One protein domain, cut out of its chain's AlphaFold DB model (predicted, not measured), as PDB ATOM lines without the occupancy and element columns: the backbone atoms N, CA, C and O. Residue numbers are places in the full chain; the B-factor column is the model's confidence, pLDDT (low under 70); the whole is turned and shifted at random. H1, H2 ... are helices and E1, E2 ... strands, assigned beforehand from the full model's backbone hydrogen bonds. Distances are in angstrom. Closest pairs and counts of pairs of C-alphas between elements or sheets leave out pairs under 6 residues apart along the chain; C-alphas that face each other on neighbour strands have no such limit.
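This is residues 11 to 180 of the 182 residues of an uncharacterized protein of Methanosarcina spelaei (UniProt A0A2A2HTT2). A twisted wall of six antiparallel strands has one face covered by helices H4 and H5 and its other face bare of named helices; H2 and H3 pack on H4 and H5 on the side away from the sheet, and H6 packs on H3, farthest out. H1 sits at the end of E6, grazing the sheet with residues 94 to 96 and packing on H5. The printed part has 170 residues, with six named strands followed by six named helices, and the strands lie in the order E1 E2 E3 E4 E5 E6 across the sheet, as they do along the chain. The class is mixed, helices and strands. The whole is compact, with a radius of gyration of the C-alphas of 15.2 A, and rounded, spanning 44 by 41 by 30 A.

E1, residues 15 to 27, bends by 75 degrees at residue 19 and forms a hairpin with E2, residues 33 to 42; N 24 and O 36 are within hydrogen-bond range at 2.9 A. E2 forms a hairpin with E3, residues 48 to 56, where N 39 and O 51 are 2.8 A apart. E3 forms one with E4, residues 59 to 71, with N 52 and O 64 at 2.8 A. E4 forms one with E5, residues 74 to 83, with N 78 and O 67 at 2.8 A. E5 forms one with E6, residues 86 to 93, with N 79 and O 90 at 2.8 A. These six strands make a meander, each strand the antiparallel neighbour of the one before, and their lines turn by 99 degrees from edge strand E1 to edge strand E6. H4, residues 133 to 141, and H5, residues 146 to 166, lie on the same face of this sheet, which makes two layers, helices on one face of a sheet. The closest C-alphas of E3 and H4 are those of Tyr 52 and Leu 137, 5.9 A apart. H5, at a height over the sheet of 8.9 A, lies over E4, E5 and E6 and runs slantwise to the strands, at 39 degrees to E5 on the local plane. The closest C-alphas of E5 and H5 are those of Ala 77 and Ile 150, 6.3 A apart. H4 and H5 are a helical hairpin and touch at a shallow tilt of 24 degrees, opposite ways; their closest C-alphas, Gln 136 and Thr 153, are 5.6 A apart. H1, residues 94 to 99, touches H5 about perpendicular at 78 degrees, closest at C-alphas Val 97 and Ala 151, 5.6 A. H2, residues 103 to 110, touches H5 at 74 degrees, about perpendicular, closest at C-alphas Ala 105 and Cys 152, 5.4 A. H3, residues 115 to 129, touches H4 at a steep tilt of 53 degrees, opposite ways, closest at C-alphas Ala 126 and Gly 135, 6.0 A. H6, residues 172 to 178, touches H3 at a steep tilt of 58 degrees, closest at C-alphas Gln 120 and Ser 172, 5.1 A. Every O i to N i+4 pair is within hydrogen-bond range in H1, H3, H4, H5 and H6, and 3 of 4 are in H2.

E1 begins at C-alpha 15, (27.604, -11.377, 45.703), and measures 31.6 A. E2 measures 30.4 A, E3 26.2 A, E4 36.8 A, E5 28.4 A and E6 23.4 A. H3 measures 20.5 A and H5 30.2 A, with C-alpha 146 at (24.394, 5.280, 28.870). H6 ends at C-alpha 178, (49.956, 1.455, 20.727).

The two C-alphas farthest apart, those of Asn 85 and His 170, are 46.2 A apart. The printed part has no cut, and the links between successive elements are tight. Mean pLDDT of the printed part is 71.0; residues under 70 include 94 to 132 and 162 to 180.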
ATOM      1  N   SER A  11      20.395 -12.282  41.725       75.62
ATOM      2  CA  SER A  11      19.716 -13.308  40.915       75.62
ATOM      3  C   SER A  11      20.547 -13.781  39.717       75.62
ATOM      4  O   SER A  11      20.279 -14.849  39.167       75.62
ATOM      5  N   LYS A  12      21.581 -13.016  39.337       75.88
ATOM      6  CA  LYS A  12      22.602 -13.397  38.351       75.88
ATOM      7  C   LYS A  12      23.821 -14.090  38.989       75.88
ATOM      8  O   LYS A  12      24.760 -14.407  38.265       75.88
ATOM      9  N   GLY A  13      23.811 -14.334  40.302       76.25
ATOM     10  CA  GLY A  13      24.876 -15.033  41.029       76.25
ATOM     11  C   GLY A  13      26.035 -14.150  41.506       76.25
ATOM     12  O   GLY A  13      27.056 -14.690  41.913       76.25
ATOM     13  N   TYR A  14      25.902 -12.820  41.446       78.88
ATOM     14  CA  TYR A  14      26.914 -11.892  41.960       78.88
ATOM     15  C   TYR A  14      26.663 -11.572  43.433       78.88
ATOM     16  O   TYR A  14      25.561 -11.151  43.792       78.88
ATOM     17  N   GLU A  15      27.699 -11.664  44.266       80.94
ATOM     18  CA  GLU A  15      27.604 -11.377  45.703       80.94
ATOM     19  C   GLU A  15      28.373 -10.110  46.080       80.94
ATOM     20  O   GLU A  15      29.518  -9.916  45.680       80.94
ATOM     21  N   LEU A  16      27.734  -9.202  46.827       78.62
ATOM     22  CA  LEU A  16      28.331  -7.912  47.173       78.62
ATOM     23  C   LEU A  16      29.501  -8.094  48.150       78.62
ATOM     24  O   LEU A  16      29.301  -8.484  49.304       78.62
ATOM     25  N   ASN A  17      30.703  -7.685  47.744       77.56
ATOM     26  CA  ASN A  17      31.855  -7.642  48.631       77.56
ATOM     27  C   ASN A  17      31.838  -6.343  49.452       77.56
ATOM     28  O   ASN A  17      32.213  -5.264  48.991       77.56
ATOM     29  N   LYS A  18      31.401  -6.452  50.710       70.94
ATOM     30  CA  LYS A  18      31.252  -5.306  51.628       70.94
ATOM     31  C   LYS A  18      32.576  -4.748  52.154       70.94
ATOM     32  O   LYS A  18      32.576  -3.680  52.759       70.94
ATOM     33  N   THR A  19      33.683  -5.462  51.962       75.44
ATOM     34  CA  THR A  19      35.013  -5.043  52.433       75.44
ATOM     35  C   THR A  19      35.823  -4.315  51.369       75.44
ATOM     36  O   THR A  19      36.807  -3.661  51.699       75.44
ATOM     37  N   ASP A  20      35.395  -4.390  50.111       76.31
ATOM     38  CA  ASP A  20      36.161  -3.917  48.968       76.31
ATOM     39  C   ASP A  20      35.420  -2.789  48.230       76.31
ATOM     40  O   ASP A  20      34.766  -2.980  47.194       76.31
ATOM     41  N   TYR A  21      35.523  -1.592  48.816       79.50
ATOM     42  CA  TYR A  21      34.920  -0.356  48.327       79.50
ATOM     43  C   TYR A  21      35.976   0.702  47.983       79.50
ATOM     44  O   TYR A  21      37.048   0.762  48.585       79.50
ATOM     45  N   LEU A  22      35.653   1.578  47.032       82.69
ATOM     46  CA  LEU A  22      36.485   2.716  46.639       82.69
ATOM     47  C   LEU A  22      35.647   3.996  46.632       82.69
ATOM     48  O   LEU A  22      34.625   4.057  45.954       82.69
ATOM     49  N   GLY A  23      36.104   5.025  47.344       81.25
ATOM     50  CA  GLY A  23      35.540   6.374  47.277       81.25
ATOM     51  C   GLY A  23      36.417   7.312  46.448       81.25
ATOM     52  O   GLY A  23      37.643   7.261  46.559       81.25
ATOM     53  N   LEU A  24      35.806   8.180  45.641       79.88
ATOM     54  CA  LEU A  24      36.486   9.255  44.909       79.88
ATOM     55  C   LEU A  24      35.686  10.556  45.007       79.88
ATOM     56  O   LEU A  24      34.471  10.541  44.887       79.88
ATOM     57  N   GLY A  25      36.367  11.687  45.179       76.25
ATOM     58  CA  GLY A  25      35.768  13.019  45.078       76.25
ATOM     59  C   GLY A  25      36.274  13.736  43.830       76.25
ATOM     60  O   GLY A  25      37.447  13.593  43.476       76.25
ATOM     61  N   ALA A  26      35.415  14.505  43.166       72.06
ATOM     62  CA  ALA A  26      35.800  15.323  42.020       72.06
ATOM     63  C   ALA A  26      35.070  16.670  42.010       72.06
ATOM     64  O   ALA A  26      33.959  16.799  42.520       72.06
ATOM     65  N   ILE A  27      35.705  17.667  41.396       73.69
ATOM     66  CA  ILE A  27      35.088  18.959  41.088       73.69
ATOM     67  C   ILE A  27      34.749  18.947  39.596       73.69
ATOM     68  O   ILE A  27      35.630  18.729  38.763       73.69
ATOM     69  N   GLN A  28      33.475  19.132  39.265       69.44
ATOM     70  CA  GLN A  28      32.987  19.233  37.891       69.44
ATOM     71  C   GLN A  28      33.403  20.569  37.254       69.44
ATOM     72  O   GLN A  28      33.764  21.527  37.939       69.44
ATOM     73  N   ALA A  29      33.315  20.658  35.923       64.75
ATOM     74  CA  ALA A  29      33.649  21.875  35.177       64.75
ATOM     75  C   ALA A  29      32.782  23.093  35.565       64.75
ATOM     76  O   ALA A  29      33.221  24.229  35.416       64.75
ATOM     77  N   ASP A  30      31.575  22.859  36.089       71.75
ATOM     78  CA  ASP A  30      30.673  23.890  36.623       71.75
ATOM     79  C   ASP A  30      31.058  24.363  38.044       71.75
ATOM     80  O   ASP A  30      30.366  25.195  38.630       71.75
ATOM     81  N   GLY A  31      32.151  23.839  38.610       71.56
ATOM     82  CA  GLY A  31      32.625  24.131  39.963       71.56
ATOM     83  C   GLY A  31      31.916  23.340  41.065       71.56
ATOM     84  O   GLY A  31      32.244  23.510  42.239       71.56
ATOM     85  N   SER A  32      30.958  22.474  40.725       76.81
ATOM     86  CA  SER A  32      30.253  21.664  41.714       76.81
ATOM     87  C   SER A  32      31.082  20.469  42.179       76.81
ATOM     88  O   SER A  32      31.828  19.861  41.413       76.81
ATOM     89  N   TYR A  33      30.947  20.122  43.458       78.56
ATOM     90  CA  TYR A  33      31.594  18.949  44.034       78.56
ATOM     91  C   TYR A  33      30.682  17.728  43.931       78.56
ATOM     92  O   TYR A  33      29.486  17.801  44.236       78.56
ATOM     93  N   ILE A  34      31.265  16.610  43.516       83.44
ATOM     94  CA  ILE A  34      30.609  15.311  43.453       83.44
ATOM     95  C   ILE A  34      31.453  14.251  44.150       83.44
ATOM     96  O   ILE A  34      32.687  14.285  44.119       83.44
ATOM     97  N   GLU A  35      30.773  13.269  44.725       84.56
ATOM     98  CA  GLU A  35      31.396  12.105  45.347       84.56
ATOM     99  C   GLU A  35      30.940  10.846  44.635       84.56
ATOM    100  O   GLU A  35      29.782  10.702  44.263       84.56
ATOM    101  N   GLY A  36      31.862   9.927  44.428       85.38
ATOM    102  CA  GLY A  36      31.627   8.623  43.854       85.38
ATOM    103  C   GLY A  36      31.946   7.542  44.874       85.38
ATOM    104  O   GLY A  36      32.965   7.615  45.562       85.38
ATOM    105  N   LEU A  37      31.115   6.509  44.925       85.75
ATOM    106  CA  LEU A  37      31.388   5.269  45.638       85.75
ATOM    107  C   LEU A  37      31.278   4.098  44.662       85.75
ATOM    108  O   LEU A  37      30.263   3.947  43.982       85.75
ATOM    109  N   ALA A  38      32.307   3.259  44.618       85.75
ATOM    110  CA  ALA A  38      32.297   1.987  43.917       85.75
ATOM    111  C   ALA A  38      32.308   0.835  44.924       85.75
ATOM    112  O   ALA A  38      33.136   0.807  45.835       85.75
ATOM    113  N   LEU A  39      31.412  -0.123  44.728       85.00
ATOM    114  CA  LEU A  39      31.313  -1.367  45.485       85.00
ATOM    115  C   LEU A  39      31.479  -2.524  44.509       85.00
ATOM    116  O   LEU A  39      30.835  -2.519  43.460       85.00
ATOM    117  N   SER A  40      32.313  -3.508  44.826       82.62
ATOM    118  CA  SER A  40      32.477  -4.666  43.945       82.62
ATOM    119  C   SER A  40      31.642  -5.855  44.343       82.62
ATOM    120  O   SER A  40      31.261  -6.016  45.500       82.62
ATOM    121  N   PHE A  41      31.418  -6.703  43.351       79.44
ATOM    122  CA  PHE A  41      30.870  -8.025  43.548       79.44
ATOM    123  C   PHE A  41      31.943  -9.075  43.327       79.44
ATOM    124  O   PHE A  41      32.806  -8.925  42.457       79.44
ATOM    125  N   GLU A  42      31.836 -10.148  44.093       78.69
ATOM    126  CA  GLU A  42      32.431 -11.418  43.724       78.69
ATOM    127  C   GLU A  42      31.627 -12.006  42.569       78.69
ATOM    128  O   GLU A  42      30.393 -11.933  42.529       78.69
ATOM    129  N   SER A  43      32.360 -12.507  41.586       74.19
ATOM    130  CA  SER A  43      31.803 -12.990  40.338       74.19
ATOM    131  C   SER A  43      31.863 -14.517  40.289       74.19
ATOM    132  O   SER A  43      32.888 -15.086  40.667       74.19
ATOM    133  N   PRO A  44      30.803 -15.192  39.806       70.19
ATOM    134  CA  PRO A  44      30.804 -16.642  39.618       70.19
ATOM    135  C   PRO A  44      31.639 -17.092  38.403       70.19
ATOM    136  O   PRO A  44      31.931 -18.279  38.261       70.19
ATOM    137  N   ASP A  45      32.004 -16.161  37.521       75.50
ATOM    138  CA  ASP A  45      32.875 -16.351  36.358       75.50
ATOM    139  C   ASP A  45      34.023 -15.316  36.367       75.50
ATOM    140  O   ASP A  45      34.091 -14.461  37.252       75.50
ATOM    141  N   ASP A  46      34.901 -15.331  35.357       70.31
ATOM    142  CA  ASP A  46      36.001 -14.356  35.206       70.31
ATOM    143  C   ASP A  46      35.525 -12.917  34.871       70.31
ATOM    144  O   ASP A  46      36.305 -12.073  34.419       70.31
ATOM    145  N   SER A  47      34.236 -12.601  35.052       78.81
ATOM    146  CA  SER A  47      33.724 -11.241  34.902       78.81
ATOM    147  C   SER A  47      34.056 -10.343  36.094       78.81
ATOM    148  O   SER A  47      34.294 -10.768  37.220       78.81
ATOM    149  N   SER A  48      34.078  -9.040  35.831       79.81
ATOM    150  CA  SER A  48      34.214  -8.003  36.852       79.81
ATOM    151  C   SER A  48      32.896  -7.259  36.994       79.81
ATOM    152  O   SER A  48      32.415  -6.677  36.021       79.81
ATOM    153  N   ALA A  49      32.329  -7.226  38.197       84.12
ATOM    154  CA  ALA A  49      31.079  -6.521  38.465       84.12
ATOM    155  C   ALA A  49      31.207  -5.519  39.621       84.12
ATOM    156  O   ALA A  49      31.945  -5.725  40.589       84.12
ATOM    157  N   GLY A  50      30.479  -4.407  39.519       85.62
ATOM    158  CA  GLY A  50      30.443  -3.385  40.562       85.62
ATOM    159  C   GLY A  50      29.235  -2.460  40.475       85.62
ATOM    160  O   GLY A  50      28.709  -2.226  39.390       85.62
ATOM    161  N   ILE A  51      28.818  -1.917  41.617       86.75
ATOM    162  CA  ILE A  51      27.890  -0.787  41.711       86.75
ATOM    163  C   ILE A  51      28.701   0.499  41.826       86.75
ATOM    164  O   ILE A  51      29.635   0.581  42.620       86.75
ATOM    165  N   TYR A  52      28.293   1.511  41.073       87.06
ATOM    166  CA  TYR A  52      28.871   2.844  41.049       87.06
ATOM    167  C   TYR A  52      27.766   3.847  41.362       87.06
ATOM    168  O   TYR A  52      26.783   3.955  40.624       87.06
ATOM    169  N   VAL A  53      27.918   4.562  42.471       86.81
ATOM    170  CA  VAL A  53      26.960   5.562  42.947       86.81
ATOM    171  C   VAL A  53      27.635   6.922  42.934       86.81
ATOM    172  O   VAL A  53      28.758   7.047  43.414       86.81
ATOM    173  N   VAL A  54      26.956   7.929  42.388       86.81
ATOM    174  CA  VAL A  54      27.424   9.316  42.351       86.81
ATOM    175  C   VAL A  54      26.476  10.188  43.161       86.81
ATOM    176  O   VAL A  54      25.259  10.175  42.953       86.81
ATOM    177  N   PHE A  55      27.064  10.966  44.059       86.38
ATOM    178  CA  PHE A  55      26.411  11.912  44.942       86.38
ATOM    179  C   PHE A  55      26.742  13.343  44.517       86.38
ATOM    180  O   PHE A  55      27.894  13.661  44.219       86.38
ATOM    181  N   LYS A  56      25.740  14.220  44.539       84.81
ATOM    182  CA  LYS A  56      25.899  15.678  44.435       84.81
ATOM    183  C   LYS A  56      25.033  16.294  45.524       84.81
ATOM    184  O   LYS A  56      23.864  15.947  45.637       84.81
ATOM    185  N   ASN A  57      25.607  17.164  46.353       85.06
ATOM    186  CA  ASN A  57      24.902  17.790  47.482       85.06
ATOM    187  C   ASN A  57      24.199  16.781  48.422       85.06
ATOM    188  O   ASN A  57      23.073  17.016  48.848       85.06
ATOM    189  N   ASN A  58      24.852  15.656  48.738       80.19
ATOM    190  CA  ASN A  58      24.309  14.544  49.541       80.19
ATOM    191  C   ASN A  58      23.106  13.798  48.929       80.19
ATOM    192  O   ASN A  58      22.506  12.956  49.598       80.19
ATOM    193  N   GLU A  59      22.771  14.046  47.663       83.12
ATOM    194  CA  GLU A  59      21.736  13.315  46.936       83.12
ATOM    195  C   GLU A  59      22.357  12.375  45.903       83.12
ATOM    196  O   GLU A  59      23.323  12.728  45.226       83.12
ATOM    197  N   ILE A  60      21.789  11.173  45.763       85.00
ATOM    198  CA  ILE A  60      22.182  10.234  44.708       85.00
ATOM    199  C   ILE A  60      21.646  10.767  43.383       85.00
ATOM    200  O   ILE A  60      20.444  10.711  43.128       85.00
ATOM    201  N   ILE A  61      22.548  11.239  42.527       85.12
ATOM    202  CA  ILE A  61      22.203  11.704  41.179       85.12
ATOM    203  C   ILE A  61      22.324  10.591  40.137       85.12
ATOM    204  O   ILE A  61      21.702  10.661  39.080       85.12
ATOM    205  N   LYS A  62      23.109   9.549  40.435       85.12
ATOM    206  CA  LYS A  62      23.338   8.420  39.531       85.12
ATOM    207  C   LYS A  62      23.680   7.161  40.314       85.12
ATOM    208  O   LYS A  62      24.470   7.208  41.252       85.12
ATOM    209  N   ALA A  63      23.100   6.034  39.915       86.62
ATOM    210  CA  ALA A  63      23.436   4.723  40.449       86.62
ATOM    211  C   ALA A  63      23.363   3.693  39.318       86.62
ATOM    212  O   ALA A  63      22.324   3.541  38.669       86.62
ATOM    213  N   GLU A  64      24.473   3.004  39.078       87.44
ATOM    214  CA  GLU A  64      24.614   2.032  37.997       87.44
ATOM    215  C   GLU A  64      25.329   0.784  38.501       87.44
ATOM    216  O   GLU A  64      26.334   0.894  39.202       87.44
ATOM    217  N   ALA A  65      24.869  -0.396  38.096       87.56
ATOM    218  CA  ALA A  65      25.679  -1.603  38.171       87.56
ATOM    219  C   ALA A  65      26.336  -1.844  36.813       87.56
ATOM    220  O   ALA A  65      25.683  -1.751  35.776       87.56
ATOM    221  N   LYS A  66      27.632  -2.145  36.807       86.56
ATOM    222  CA  LYS A  66      28.382  -2.464  35.593       86.56
ATOM    223  C   LYS A  66      28.944  -3.863  35.708       86.56
ATOM    224  O   LYS A  66      29.541  -4.196  36.730       86.56
ATOM    225  N   ILE A  67      28.774  -4.647  34.654       86.31
ATOM    226  CA  ILE A  67      29.310  -6.000  34.533       86.31
ATOM    227  C   ILE A  67      30.174  -6.032  33.279       86.31
ATOM    228  O   ILE A  67      29.685  -5.779  32.179       86.31
ATOM    229  N   LEU A  68      31.456  -6.334  33.436       83.06
ATOM    230  CA  LEU A  68      32.403  -6.481  32.341       83.06
ATOM    231  C   LEU A  68      32.779  -7.943  32.186       83.06
ATOM    232  O   LEU A  68      33.273  -8.553  33.130       83.06
ATOM    233  N   ARG A  69      32.608  -8.479  30.978       82.81
ATOM    234  CA  ARG A  69      33.049  -9.832  30.631       82.81
ATOM    235  C   ARG A  69      34.096  -9.769  29.538       82.81
ATOM    236  O   ARG A  69      33.856  -9.160  28.491       82.81
ATOM    237  N   ALA A  70      35.224 -10.421  29.780       71.06
ATOM    238  CA  ALA A  70      36.260 -10.651  28.789       71.06
ATOM    239  C   ALA A  70      36.285 -12.146  28.445       71.06
ATOM    240  O   ALA A  70      36.591 -12.966  29.301       71.06
ATOM    241  N   ASP A  71      35.960 -12.499  27.201       71.25
ATOM    242  CA  ASP A  71      36.090 -13.865  26.677       71.25
ATOM    243  C   ASP A  71      36.980 -13.847  25.435       71.25
ATOM    244  O   ASP A  71      36.568 -13.348  24.383       71.25
ATOM    245  N   LYS A  72      38.202 -14.378  25.569       65.75
ATOM    246  CA  LYS A  72      39.257 -14.422  24.538       65.75
ATOM    247  C   LYS A  72      39.499 -13.057  23.876       65.75
ATOM    248  O   LYS A  72      40.301 -12.274  24.371       65.75
ATOM    249  N   ASP A  73      38.761 -12.769  22.802       61.22
ATOM    250  CA  ASP A  73      38.868 -11.572  21.955       61.22
ATOM    251  C   ASP A  73      37.659 -10.622  22.077       61.22
ATOM    252  O   ASP A  73      37.583  -9.592  21.401       61.22
ATOM    253  N   LYS A  74      36.668 -10.966  22.905       67.94
ATOM    254  CA  LYS A  74      35.430 -10.205  23.084       67.94
ATOM    255  C   LYS A  74      35.392  -9.605  24.477       67.94
ATOM    256  O   LYS A  74      35.168 -10.300  25.463       67.94
ATOM    257  N   LEU A  75      35.546  -8.288  24.535       73.25
ATOM    258  CA  LEU A  75      35.215  -7.516  25.722       73.25
ATOM    259  C   LEU A  75      33.805  -6.950  25.576       73.25
ATOM    260  O   LEU A  75      33.515  -6.237  24.610       73.25
ATOM    261  N   THR A  76      32.950  -7.264  26.540       80.12
ATOM    262  CA  THR A  76      31.573  -6.774  26.632       80.12
ATOM    263  C   THR A  76      31.351  -6.085  27.968       80.12
ATOM    264  O   THR A  76      31.935  -6.472  28.980       80.12
ATOM    265  N   ALA A  77      30.523  -5.048  27.960       83.50
ATOM    266  CA  ALA A  77      30.085  -4.352  29.157       83.50
ATOM    267  C   ALA A  77      28.561  -4.274  29.151       83.50
ATOM    268  O   ALA A  77      27.969  -3.860  28.153       83.50
ATOM    269  N   GLU A  78      27.948  -4.656  30.265       85.31
ATOM    270  CA  GLU A  78      26.555  -4.377  30.594       85.31
ATOM    271  C   GLU A  78      26.511  -3.259  31.631       85.31
ATOM    272  O   GLU A  78      27.241  -3.297  32.623       85.31
ATOM    273  N   VAL A  79      25.639  -2.280  31.414       85.00
ATOM    274  CA  VAL A  79      25.316  -1.227  32.374       85.00
ATOM    275  C   VAL A  79      23.839  -1.352  32.718       85.00
ATOM    276  O   VAL A  79      22.976  -1.319  31.841       85.00
ATOM    277  N   LEU A  80      23.558  -1.518  34.005       87.00
ATOM    278  CA  LEU A  80      22.224  -1.577  34.572       87.00
ATOM    279  C   LEU A  80      21.964  -0.266  35.309       87.00
ATOM    280  O   LEU A  80      22.648   0.051  36.283       87.00
ATOM    281  N   THR A  81      20.961   0.484  34.867       83.44
ATOM    282  CA  THR A  81      20.556   1.753  35.479       83.44
ATOM    283  C   THR A  81      19.145   1.624  36.038       83.44
ATOM    284  O   THR A  81      18.242   1.117  35.368       83.44
ATOM    285  N   VAL A  82      18.922   2.136  37.249       75.56
ATOM    286  CA  VAL A  82      17.574   2.225  37.826       75.56
ATOM    287  C   VAL A  82      16.885   3.481  37.290       75.56
ATOM    288  O   VAL A  82      17.322   4.599  37.557       75.56
ATOM    289  N   LYS A  83      15.788   3.311  36.542       73.88
ATOM    290  CA  LYS A  83      14.904   4.404  36.102       73.88
ATOM    291  C   LYS A  83      13.515   4.205  36.706       73.88
ATOM    292  O   LYS A  83      12.701   3.427  36.206       73.88
ATOM    293  N   GLY A  84      13.238   4.918  37.797       71.50
ATOM    294  CA  GLY A  84      12.005   4.738  38.568       71.50
ATOM    295  C   GLY A  84      11.984   3.368  39.249       71.50
ATOM    296  O   GLY A  84      12.877   3.071  40.034       71.50
ATOM    297  N   ASN A  85      10.983   2.541  38.929       73.31
ATOM    298  CA  ASN A  85      10.873   1.161  39.426       73.31
ATOM    299  C   ASN A  85      11.385   0.114  38.419       73.31
ATOM    300  O   ASN A  85      11.225  -1.080  38.653       73.31
ATOM    301  N   ASN A  86      11.961   0.545  37.293       73.19
ATOM    302  CA  ASN A  86      12.442  -0.349  36.246       73.19
ATOM    303  C   ASN A  86      13.972  -0.356  36.197       73.19
ATOM    304  O   ASN A  86      14.614   0.689  36.336       73.19
ATOM    305  N   ILE A  87      14.540  -1.529  35.927       78.56
ATOM    306  CA  ILE A  87      15.959  -1.687  35.610       78.56
ATOM    307  C   ILE A  87      16.094  -1.653  34.091       78.56
ATOM    308  O   ILE A  87      15.530  -2.491  33.387       78.56
ATOM    309  N   VAL A  88      16.842  -0.679  33.584       83.81
ATOM    310  CA  VAL A  88      17.218  -0.611  32.171       83.81
ATOM    311  C   VAL A  88      18.605  -1.214  32.037       83.81
ATOM    312  O   VAL A  88      19.532  -0.764  32.703       83.81
ATOM    313  N   THR A  89      18.733  -2.240  31.199       84.25
ATOM    314  CA  THR A  89      20.023  -2.861  30.881       84.25
ATOM    315  C   THR A  89      20.423  -2.465  29.472       84.25
ATOM    316  O   THR A  89      19.673  -2.706  28.526       84.25
ATOM    317  N   GLU A  90      21.609  -1.887  29.330       83.00
ATOM    318  CA  GLU A  90      22.240  -1.628  28.040       83.00
ATOM    319  C   GLU A  90      23.572  -2.376  27.967       83.00
ATOM    320  O   GLU A  90      24.272  -2.524  28.967       83.00
ATOM    321  N   SER A  91      23.926  -2.864  26.779       82.00
ATOM    322  CA  SER A  91      25.143  -3.647  26.568       82.00
ATOM    323  C   SER A  91      25.907  -3.163  25.345       82.00
ATOM    324  O   SER A  91      25.296  -2.850  24.322       82.00
ATOM    325  N   GLY A  92      27.235  -3.180  25.407       73.81
ATOM    326  CA  GLY A  92      28.096  -2.914  24.257       73.81
ATOM    327  C   GLY A  92      29.350  -3.777  24.264       73.81
ATOM    328  O   GLY A  92      29.704  -4.380  25.278       73.81
ATOM    329  N   ASN A  93      30.028  -3.843  23.117       72.62
ATOM    330  CA  ASN A  93      31.306  -4.533  22.980       72.62
ATOM    331  C   ASN A  93      32.422  -3.570  22.563       72.62
ATOM    332  O   ASN A  93      32.177  -2.488  22.023       72.62
ATOM    333  N   ILE A  94      33.669  -3.969  22.799       63.03
ATOM    334  CA  ILE A  94      34.814  -3.120  22.468       63.03
ATOM    335  C   ILE A  94      35.015  -2.934  20.962       63.03
ATOM    336  O   ILE A  94      35.560  -1.915  20.554       63.03
ATOM    337  N   SER A  95      34.540  -3.852  20.115       56.06
ATOM    338  CA  SER A  95      34.588  -3.686  18.655       56.06
ATOM    339  C   SER A  95      33.770  -2.472  18.197       56.06
ATOM    340  O   SER A  95      34.214  -1.729  17.325       56.06
ATOM    341  N   SER A  96      32.621  -2.216  18.829       48.97
ATOM    342  CA  SER A  96      31.805  -1.018  18.615       48.97
ATOM    343  C   SER A  96      32.492   0.246  19.133       48.97
ATOM    344  O   SER A  96      32.392   1.291  18.498       48.97
ATOM    345  N   VAL A  97      33.244   0.151  20.234       48.06
ATOM    346  CA  VAL A  97      33.977   1.287  20.818       48.06
ATOM    347  C   VAL A  97      35.251   1.616  20.042       48.06
ATOM    348  O   VAL A  97      35.550   2.785  19.885       48.06
ATOM    349  N   MET A  98      35.979   0.636  19.499       43.44
ATOM    350  CA  MET A  98      37.143   0.897  18.635       43.44
ATOM    351  C   MET A  98      36.740   1.405  17.244       43.44
ATOM    352  O   MET A  98      37.490   2.149  16.615       43.44
ATOM    353  N   ALA A  99      35.560   1.014  16.746       38.97
ATOM    354  CA  ALA A  99      34.987   1.577  15.522       38.97
ATOM    355  C   ALA A  99      34.520   3.030  15.725       38.97
ATOM    356  O   ALA A  99      34.595   3.851  14.808       38.97
ATOM    357  N   MET A 100      34.090   3.367  16.942       39.81
ATOM    358  CA  MET A 100      33.917   4.743  17.377       39.81
ATOM    359  C   MET A 100      35.306   5.350  17.621       39.81
ATOM    360  O   MET A 100      35.889   5.197  18.684       39.81
ATOM    361  N   LYS A 101      35.842   6.112  16.660       43.22
ATOM    362  CA  LYS A 101      36.969   7.052  16.875       43.22
ATOM    363  C   LYS A 101      36.587   8.179  17.858       43.22
ATOM    364  O   LYS A 101      36.722   9.360  17.557       43.22
ATOM    365  N   SER A 102      35.958   7.843  18.973       42.28
ATOM    366  CA  SER A 102      35.224   8.767  19.814       42.28
ATOM    367  C   SER A 102      36.178   9.317  20.851       42.28
ATOM    368  O   SER A 102      36.306   8.782  21.950       42.28
ATOM    369  N   SER A 103      36.827  10.421  20.483       46.78
ATOM    370  CA  SER A 103      37.403  11.336  21.462       46.78
ATOM    371  C   SER A 103      36.356  11.656  22.537       46.78
ATOM    372  O   SER A 103      36.675  11.582  23.704       46.78
ATOM    373  N   ALA A 104      35.071  11.801  22.185       45.38
ATOM    374  CA  ALA A 104      33.990  12.145  23.113       45.38
ATOM    375  C   ALA A 104      33.845  11.245  24.362       45.38
ATOM    376  O   ALA A 104      33.531  11.762  25.430       45.38
ATOM    377  N   ALA A 105      34.067   9.927  24.276       43.16
ATOM    378  CA  ALA A 105      33.986   9.048  25.454       43.16
ATOM    379  C   ALA A 105      35.182   9.215  26.407       43.16
ATOM    380  O   ALA A 105      35.067   8.917  27.594       43.16
ATOM    381  N   ILE A 106      36.319   9.679  25.884       46.91
ATOM    382  CA  ILE A 106      37.575   9.874  26.613       46.91
ATOM    383  C   ILE A 106      37.671  11.335  27.086       46.91
ATOM    384  O   ILE A 106      37.913  11.576  28.264       46.91
ATOM    385  N   ASP A 107      37.350  12.294  26.214       46.84
ATOM    386  CA  ASP A 107      37.216  13.735  26.468       46.84
ATOM    387  C   ASP A 107      36.246  14.006  27.628       46.84
ATOM    388  O   ASP A 107      36.512  14.863  28.471       46.84
ATOM    389  N   ALA A 108      35.155  13.236  27.723       46.38
ATOM    390  CA  ALA A 108      34.200  13.336  28.824       46.38
ATOM    391  C   ALA A 108      34.787  12.953  30.189       46.38
ATOM    392  O   ALA A 108      34.319  13.443  31.214       46.38
ATOM    393  N   VAL A 109      35.811  12.097  30.223       46.50
ATOM    394  CA  VAL A 109      36.477  11.705  31.474       46.50
ATOM    395  C   VAL A 109      37.599  12.669  31.837       46.50
ATOM    396  O   VAL A 109      37.949  12.784  33.009       46.50
ATOM    397  N   THR A 110      38.187  13.355  30.856       47.28
ATOM    398  CA  THR A 110      39.467  14.050  31.054       47.28
ATOM    399  C   THR A 110      39.462  15.529  30.695       47.28
ATOM    400  O   THR A 110      40.525  16.144  30.718       47.28
ATOM    401  N   THR A 111      38.310  16.143  30.390       49.72
ATOM    402  CA  THR A 111      38.197  17.573  30.004       49.72
ATOM    403  C   THR A 111      39.180  17.992  28.899       49.72
ATOM    404  O   THR A 111      39.567  19.153  28.798       49.72
ATOM    405  N   SER A 112      39.639  17.032  28.097       52.31
ATOM    406  CA  SER A 112      40.752  17.211  27.169       52.31
ATOM    407  C   SER A 112      40.241  17.442  25.749       52.31
ATOM    408  O   SER A 112      39.133  17.047  25.398       52.31
ATOM    409  N   SER A 113      41.056  18.135  24.952       51.22
ATOM    410  CA  SER A 113      40.718  18.576  23.599       51.22
ATOM    411  C   SER A 113      41.016  17.539  22.509       51.22
ATOM    412  O   SER A 113      40.621  17.737  21.358       51.22
ATOM    413  N   THR A 114      41.717  16.443  22.842       63.16
ATOM    414  CA  THR A 114      42.069  15.376  21.892       63.16
ATOM    415  C   THR A 114      42.066  13.991  22.550       63.16
ATOM    416  O   THR A 114      42.488  13.826  23.694       63.16
ATOM    417  N   GLY A 115      41.711  12.950  21.783       61.50
ATOM    418  CA  GLY A 115      41.694  11.560  22.273       61.50
ATOM    419  C   GLY A 115      43.040  11.053  22.824       61.50
ATOM    420  O   GLY A 115      43.061  10.163  23.674       61.50
ATOM    421  N   CYS A 116      44.158  11.647  22.395       62.88
ATOM    422  CA  CYS A 116      45.500  11.292  22.850       62.88
ATOM    423  C   CYS A 116      45.799  11.813  24.263       62.88
ATOM    424  O   CYS A 116      46.212  11.048  25.136       62.88
ATOM    425  N   GLU A 117      45.561  13.102  24.510       63.28
ATOM    426  CA  GLU A 117      45.667  13.713  25.841       63.28
ATOM    427  C   GLU A 117      44.698  13.048  26.830       63.28
ATOM    428  O   GLU A 117      45.053  12.742  27.971       63.28
ATOM    429  N   ALA A 118      43.492  12.745  26.355       61.31
ATOM    430  CA  ALA A 118      42.468  12.080  27.128       61.31
ATOM    431  C   ALA A 118      42.880  10.648  27.529       61.31
ATOM    432  O   ALA A 118      42.784  10.253  28.694       61.31
ATOM    433  N   CYS A 119      43.459   9.882  26.602       65.06
ATOM    434  CA  CYS A 119      44.019   8.569  26.915       65.06
ATOM    435  C   CYS A 119      45.167   8.666  27.936       65.06
ATOM    436  O   CYS A 119      45.241   7.858  28.863       65.06
ATOM    437  N   GLN A 120      46.038   9.670  27.824       68.06
ATOM    438  CA  GLN A 120      47.151   9.840  28.760       68.06
ATOM    439  C   GLN A 120      46.680  10.162  30.180       68.06
ATOM    440  O   GLN A 120      47.229   9.620  31.141       68.06
ATOM    441  N   ALA A 121      45.656  11.005  30.318       65.06
ATOM    442  CA  ALA A 121      45.045  11.309  31.606       65.06
ATOM    443  C   ALA A 121      44.355  10.073  32.214       65.06
ATOM    444  O   ALA A 121      44.523   9.814  33.406       65.06
ATOM    445  N   LEU A 122      43.679   9.248  31.404       65.12
ATOM    446  CA  LEU A 122      43.144   7.960  31.858       65.12
ATOM    447  C   LEU A 122      44.239   6.992  32.314       65.12
ATOM    448  O   LEU A 122      44.095   6.385  33.372       65.12
ATOM    449  N   VAL A 123      45.337   6.862  31.562       67.44
ATOM    450  CA  VAL A 123      46.491   6.035  31.955       67.44
ATOM    451  C   VAL A 123      47.069   6.524  33.282       67.44
ATOM    452  O   VAL A 123      47.311   5.721  34.181       67.44
ATOM    453  N   TYR A 124      47.245   7.838  33.441       68.12
ATOM    454  CA  TYR A 124      47.734   8.435  34.683       68.12
ATOM    455  C   TYR A 124      46.808   8.130  35.868       68.12
ATOM    456  O   TYR A 124      47.273   7.688  36.921       68.12
ATOM    457  N   LEU A 125      45.497   8.311  35.694       63.56
ATOM    458  CA  LEU A 125      44.501   8.036  36.730       63.56
ATOM    459  C   LEU A 125      44.434   6.546  37.070       63.56
ATOM    460  O   LEU A 125      44.422   6.200  38.249       63.56
ATOM    461  N   ALA A 126      44.467   5.667  36.070       66.50
ATOM    462  CA  ALA A 126      44.481   4.218  36.258       66.50
ATOM    463  C   ALA A 126      45.757   3.742  36.975       66.50
ATOM    464  O   ALA A 126      45.697   2.858  37.827       66.50
ATOM    465  N   CYS A 127      46.904   4.359  36.697       67.38
ATOM    466  CA  CYS A 127      48.156   4.070  37.391       67.38
ATOM    467  C   CYS A 127      48.199   4.604  38.826       67.38
ATOM    468  O   CYS A 127      48.804   3.982  39.694       67.38
ATOM    469  N   LYS A 128      47.553   5.744  39.090       65.12
ATOM    470  CA  LYS A 128      47.541   6.386  40.411       65.12
ATOM    471  C   LYS A 128      46.482   5.812  41.355       65.12
ATOM    472  O   LYS A 128      46.739   5.687  42.547       65.12
ATOM    473  N   HIS A 129      45.300   5.494  40.832       60.75
ATOM    474  CA  HIS A 129      44.124   5.082  41.609       60.75
ATOM    475  C   HIS A 129      43.750   3.605  41.421       60.75
ATOM    476  O   HIS A 129      42.759   3.146  41.986       60.75
ATOM    477  N   GLY A 130      44.550   2.857  40.660       60.19
ATOM    478  CA  GLY A 130      44.341   1.441  40.401       60.19
ATOM    479  C   GLY A 130      43.534   1.183  39.129       60.19
ATOM    480  O   GLY A 130      42.510   1.814  38.849       60.19
ATOM    481  N   CYS A 131      44.013   0.211  38.356       64.00
ATOM    482  CA  CYS A 131      43.348  -0.297  37.168       64.00
ATOM    483  C   CYS A 131      42.126  -1.124  37.586       64.00
ATOM    484  O   CYS A 131      42.273  -2.179  38.198       64.00
ATOM    485  N   GLY A 132      40.918  -0.629  37.308       68.75
ATOM    486  CA  GLY A 132      39.667  -1.276  37.705       68.75
ATOM    487  C   GLY A 132      38.617  -0.265  38.155       68.75
ATOM    488  O   GLY A 132      38.204   0.604  37.386       68.75
ATOM    489  N   LYS A 133      38.186  -0.370  39.415       72.56
ATOM    490  CA  LYS A 133      37.046   0.377  39.976       72.56
ATOM    491  C   LYS A 133      37.213   1.893  39.918       72.56
ATOM    492  O   LYS A 133      36.228   2.587  39.710       72.56
ATOM    493  N   GLY A 134      38.439   2.406  40.050       70.19
ATOM    494  CA  GLY A 134      38.710   3.846  40.004       70.19
ATOM    495  C   GLY A 134      38.359   4.469  38.657       70.19
ATOM    496  O   GLY A 134      37.598   5.431  38.597       70.19
ATOM    497  N   GLY A 135      38.829   3.871  37.561       73.69
ATOM    498  CA  GLY A 135      38.478   4.338  36.219       73.69
ATOM    499  C   GLY A 135      36.991   4.142  35.892       73.69
ATOM    500  O   GLY A 135      36.363   5.011  35.295       73.69
ATOM    501  N   GLN A 136      36.397   3.036  36.343       77.56
ATOM    502  CA  GLN A 136      34.964   2.766  36.168       77.56
ATOM    503  C   GLN A 136      34.072   3.767  36.921       77.56
ATOM    504  O   GLN A 136      33.013   4.156  36.415       77.56
ATOM    505  N   LEU A 137      34.508   4.186  38.112       77.19
ATOM    506  CA  LEU A 137      33.840   5.188  38.932       77.19
ATOM    507  C   LEU A 137      33.948   6.573  38.297       77.19
ATOM    508  O   LEU A 137      32.941   7.266  38.197       77.19
ATOM    509  N   LEU A 138      35.113   6.929  37.753       74.44
ATOM    510  CA  LEU A 138      35.274   8.151  36.962       74.44
ATOM    511  C   LEU A 138      34.323   8.182  35.757       74.44
ATOM    512  O   LEU A 138      33.658   9.190  35.535       74.44
ATOM    513  N   CYS A 139      34.164   7.065  35.037       77.25
ATOM    514  CA  CYS A 139      33.171   6.965  33.962       77.25
ATOM    515  C   CYS A 139      31.734   7.210  34.442       77.25
ATOM    516  O   CYS A 139      30.920   7.756  33.700       77.25
ATOM    517  N   ALA A 140      31.391   6.768  35.656       78.25
ATOM    518  CA  ALA A 140      30.072   7.029  36.225       78.25
ATOM    519  C   ALA A 140      29.906   8.523  36.568       78.25
ATOM    520  O   ALA A 140      28.857   9.098  36.284       78.25
ATOM    521  N   MET A 141      30.958   9.149  37.103       75.00
ATOM    522  CA  MET A 141      31.003  10.558  37.510       75.00
ATOM    523  C   MET A 141      31.018  11.552  36.335       75.00
ATOM    524  O   MET A 141      30.580  12.686  36.505       75.00
ATOM    525  N   ALA A 142      31.467  11.129  35.150       70.69
ATOM    526  CA  ALA A 142      31.599  11.948  33.939       70.69
ATOM    527  C   ALA A 142      30.267  12.386  33.278       70.69
ATOM    528  O   ALA A 142      30.279  12.892  32.162       70.69
ATOM    529  N   ASP A 143      29.120  12.146  33.925       67.56
ATOM    530  CA  ASP A 143      27.761  12.451  33.430       67.56
ATOM    531  C   ASP A 143      27.499  12.049  31.963       67.56
ATOM    532  O   ASP A 143      26.810  12.706  31.185       67.56
ATOM    533  N   LEU A 144      28.088  10.922  31.563       69.56
ATOM    534  CA  LEU A 144      27.931  10.374  30.226       69.56
ATOM    535  C   LEU A 144      26.535   9.776  30.027       69.56
ATOM    536  O   LEU A 144      25.974   9.160  30.941       69.56
ATOM    537  N   SER A 145      26.027   9.874  28.791       70.75
ATOM    538  CA  SER A 145      24.891   9.065  28.331       70.75
ATOM    539  C   SER A 145      25.189   7.576  28.528       70.75
ATOM    540  O   SER A 145      26.353   7.195  28.607       70.75
ATOM    541  N   ILE A 146      24.175   6.710  28.575       68.56
ATOM    542  CA  ILE A 146      24.394   5.280  28.870       68.56
ATOM    543  C   ILE A 146      25.350   4.640  27.843       68.56
ATOM    544  O   ILE A 146      26.321   3.986  28.222       68.56
ATOM    545  N   VAL A 147      25.176   4.955  26.554       69.25
ATOM    546  CA  VAL A 147      26.103   4.558  25.476       69.25
ATOM    547  C   VAL A 147      27.519   5.105  25.706       69.25
ATOM    548  O   VAL A 147      28.497   4.371  25.555       69.25
ATOM    549  N   GLY A 148      27.650   6.372  26.109       65.56
ATOM    550  CA  GLY A 148      28.941   6.971  26.462       65.56
ATOM    551  C   GLY A 148      29.586   6.306  27.682       65.56
ATOM    552  O   GLY A 148      30.787   6.051  27.685       65.56
ATOM    553  N   GLY A 149      28.787   5.947  28.688       69.00
ATOM    554  CA  GLY A 149      29.211   5.251  29.897       69.00
ATOM    555  C   GLY A 149      29.729   3.847  29.600       69.00
ATOM    556  O   GLY A 149      30.766   3.461  30.144       69.00
ATOM    557  N   ILE A 150      29.075   3.115  28.692       72.00
ATOM    558  CA  ILE A 150      29.548   1.821  28.170       72.00
ATOM    559  C   ILE A 150      30.880   1.996  27.431       72.00
ATOM    560  O   ILE A 150      31.833   1.263  27.701       72.00
ATOM    561  N   ALA A 151      30.975   2.983  26.537       71.00
ATOM    562  CA  ALA A 151      32.204   3.249  25.792       71.00
ATOM    563  C   ALA A 151      33.379   3.589  26.720       71.00
ATOM    564  O   ALA A 151      34.455   3.006  26.596       71.00
ATOM    565  N   CYS A 152      33.148   4.458  27.704       74.19
ATOM    566  CA  CYS A 152      34.128   4.814  28.723       74.19
ATOM    567  C   CYS A 152      34.579   3.598  29.539       74.19
ATOM    568  O   CYS A 152      35.771   3.345  29.697       74.19
ATOM    569  N   THR A 153      33.617   2.803  30.007       75.00
ATOM    570  CA  THR A 153      33.830   1.572  30.781       75.00
ATOM    571  C   THR A 153      34.738   0.589  30.037       75.00
ATOM    572  O   THR A 153      35.678   0.042  30.619       75.00
ATOM    573  N   LEU A 154      34.494   0.400  28.739       73.69
ATOM    574  CA  LEU A 154      35.296  -0.464  27.872       73.69
ATOM    575  C   LEU A 154      36.683   0.131  27.584       73.69
ATOM    576  O   LEU A 154      37.673  -0.601  27.614       73.69
ATOM    577  N   ALA A 155      36.776   1.444  27.349       71.75
ATOM    578  CA  ALA A 155      38.043   2.136  27.112       71.75
ATOM    579  C   ALA A 155      38.964   2.072  28.340       71.75
ATOM    580  O   ALA A 155      40.129   1.689  28.220       71.75
ATOM    581  N   VAL A 156      38.430   2.360  29.530       74.56
ATOM    582  CA  VAL A 156      39.152   2.227  30.801       74.56
ATOM    583  C   VAL A 156      39.662   0.804  30.977       74.56
ATOM    584  O   VAL A 156      40.834   0.626  31.298       74.56
ATOM    585  N   TYR A 157      38.829  -0.211  30.738       75.12
ATOM    586  CA  TYR A 157      39.255  -1.605  30.869       75.12
ATOM    587  C   TYR A 157      40.382  -1.962  29.889       75.12
ATOM    588  O   TYR A 157      41.360  -2.597  30.277       75.12
ATOM    589  N   ALA A 158      40.297  -1.520  28.632       70.56
ATOM    590  CA  ALA A 158      41.341  -1.758  27.636       70.56
ATOM    591  C   ALA A 158      42.677  -1.100  28.018       70.56
ATOM    592  O   ALA A 158      43.740  -1.720  27.903       70.56
ATOM    593  N   ILE A 159      42.614   0.134  28.526       71.25
ATOM    594  CA  ILE A 159      43.772   0.850  29.067       71.25
ATOM    595  C   ILE A 159      44.352   0.078  30.257       71.25
ATOM    596  O   ILE A 159      45.553  -0.175  30.295       71.25
ATOM    597  N   CYS A 160      43.500  -0.373  31.177       72.88
ATOM    598  CA  CYS A 160      43.892  -1.152  32.350       72.88
ATOM    599  C   CYS A 160      44.580  -2.471  31.978       72.88
ATOM    600  O   CYS A 160      45.618  -2.797  32.544       72.88
ATOM    601  N   ASN A 161      44.054  -3.208  30.998       70.50
ATOM    602  CA  ASN A 161      44.665  -4.451  30.521       70.50
ATOM    603  C   ASN A 161      46.050  -4.200  29.899       70.50
ATOM    604  O   ASN A 161      47.013  -4.937  30.130       70.50
ATOM    605  N   THR A 162      46.171  -3.105  29.147       66.88
ATOM    606  CA  THR A 162      47.446  -2.678  28.562       66.88
ATOM    607  C   THR A 162      48.454  -2.308  29.656       66.88
ATOM    608  O   THR A 162      49.604  -2.740  29.595       66.88
ATOM    609  N   ILE A 163      48.029  -1.582  30.694       69.62
ATOM    610  CA  ILE A 163      48.858  -1.268  31.867       69.62
ATOM    611  C   ILE A 163      49.245  -2.539  32.631       69.62
ATOM    612  O   ILE A 163      50.397  -2.671  33.022       69.62
ATOM    613  N   GLY A 164      48.333  -3.493  32.820       65.94
ATOM    614  CA  GLY A 164      48.648  -4.769  33.472       65.94
ATOM    615  C   GLY A 164      49.717  -5.568  32.719       65.94
ATOM    616  O   GLY A 164      50.556  -6.213  33.338       65.94
ATOM    617  N   THR A 165      49.733  -5.464  31.387       65.56
ATOM    618  CA  THR A 165      50.699  -6.165  30.527       65.56
ATOM    619  C   THR A 165      52.059  -5.462  30.458       65.56
ATOM    620  O   THR A 165      53.094  -6.124  30.448       65.56
ATOM    621  N   TYR A 166      52.079  -4.128  30.373       66.69
ATOM    622  CA  TYR A 166      53.301  -3.350  30.114       66.69
ATOM    623  C   TYR A 166      53.798  -2.546  31.323       66.69
ATOM    624  O   TYR A 166      54.883  -1.975  31.282       66.69
ATOM    625  N   GLY A 167      53.037  -2.511  32.410       64.31
ATOM    626  CA  GLY A 167      53.304  -1.686  33.581       64.31
ATOM    627  C   GLY A 167      53.022  -0.197  33.359       64.31
ATOM    628  O   GLY A 167      52.922   0.307  32.240       64.31
ATOM    629  N   CYS A 168      52.943   0.537  34.468       67.69
ATOM    630  CA  CYS A 168      52.742   1.990  34.486       67.69
ATOM    631  C   CYS A 168      53.984   2.815  34.102       67.69
ATOM    632  O   CYS A 168      53.891   4.031  33.971       67.69
ATOM    633  N   GLY A 169      55.154   2.177  33.972       56.38
ATOM    634  CA  GLY A 169      56.438   2.856  33.760       56.38
ATOM    635  C   GLY A 169      56.718   3.275  32.314       56.38
ATOM    636  O   GLY A 169      57.592   4.108  32.086       56.38
ATOM    637  N   HIS A 170      55.988   2.735  31.334       58.00
ATOM    638  CA  HIS A 170      56.071   3.219  29.958       58.00
ATOM    639  C   HIS A 170      55.304   4.538  29.839       58.00
ATOM    640  O   HIS A 170      54.153   4.624  30.264       58.00
ATOM    641  N   THR A 171      55.940   5.571  29.273       58.72
ATOM    642  CA  THR A 171      55.342   6.902  29.083       58.72
ATOM    643  C   THR A 171      53.945   6.761  28.482       58.72
ATOM    644  O   THR A 171      53.772   6.113  27.453       58.72
ATOM    645  N   SER A 172      52.934   7.341  29.130       63.16
ATOM    646  CA  SER A 172      51.512   7.223  28.766       63.16
ATOM    647  C   SER A 172      51.241   7.453  27.272       63.16
ATOM    648  O   SER A 172      50.404   6.773  26.686       63.16
ATOM    649  N   VAL A 173      52.019   8.333  26.631       64.19
ATOM    650  CA  VAL A 173      52.048   8.570  25.177       64.19
ATOM    651  C   VAL A 173      52.250   7.274  24.377       64.19
ATOM    652  O   VAL A 173      51.504   7.013  23.440       64.19
ATOM    653  N   TYR A 174      53.225   6.441  24.751       67.44
ATOM    654  CA  TYR A 174      53.549   5.188  24.062       67.44
ATOM    655  C   TYR A 174      52.410   4.169  24.164       67.44
ATOM    656  O   TYR A 174      52.050   3.530  23.174       67.44
ATOM    657  N   LEU A 175      51.806   4.043  25.350       64.31
ATOM    658  CA  LEU A 175      50.657   3.158  25.554       64.31
ATOM    659  C   LEU A 175      49.457   3.617  24.717       64.31
ATOM    660  O   LEU A 175      48.820   2.797  24.055       64.31
ATOM    661  N   CYS A 176      49.201   4.924  24.674       65.44
ATOM    662  CA  CYS A 176      48.114   5.501  23.891       65.44
ATOM    663  C   CYS A 176      48.343   5.412  22.373       65.44
ATOM    664  O   CYS A 176      47.390   5.136  21.646       65.44
ATOM    665  N   GLN A 177      49.588   5.541  21.896       69.06
ATOM    666  CA  GLN A 177      49.958   5.283  20.494       69.06
ATOM    667  C   GLN A 177      49.731   3.820  20.106       69.06
ATOM    668  O   GLN A 177      49.160   3.504  19.064       69.06
ATOM    669  N   LYS A 178      50.140   2.889  20.972       64.69
ATOM    670  CA  LYS A 178      49.956   1.455  20.727       64.69
ATOM    671  C   LYS A 178      48.480   1.055  20.710       64.69
ATOM    672  O   LYS A 178      48.081   0.205  19.916       64.69
ATOM    673  N   ALA A 179      47.679   1.694  21.557       58.00
ATOM    674  CA  ALA A 179      46.234   1.533  21.604       58.00
ATOM    675  C   ALA A 179      45.484   2.339  20.518       58.00
ATOM    676  O   ALA A 179      44.262   2.250  20.447       58.00
ATOM    677  N   LYS A 180      46.201   3.064  19.639       62.59
ATOM    678  CA  LYS A 180      45.662   3.869  18.525       62.59
ATOM    679  C   LYS A 180      44.728   5.011  18.952       62.59
ATOM    680  O   LYS A 180      43.843   5.406  18.192       62.59
TER     681      LYS A 180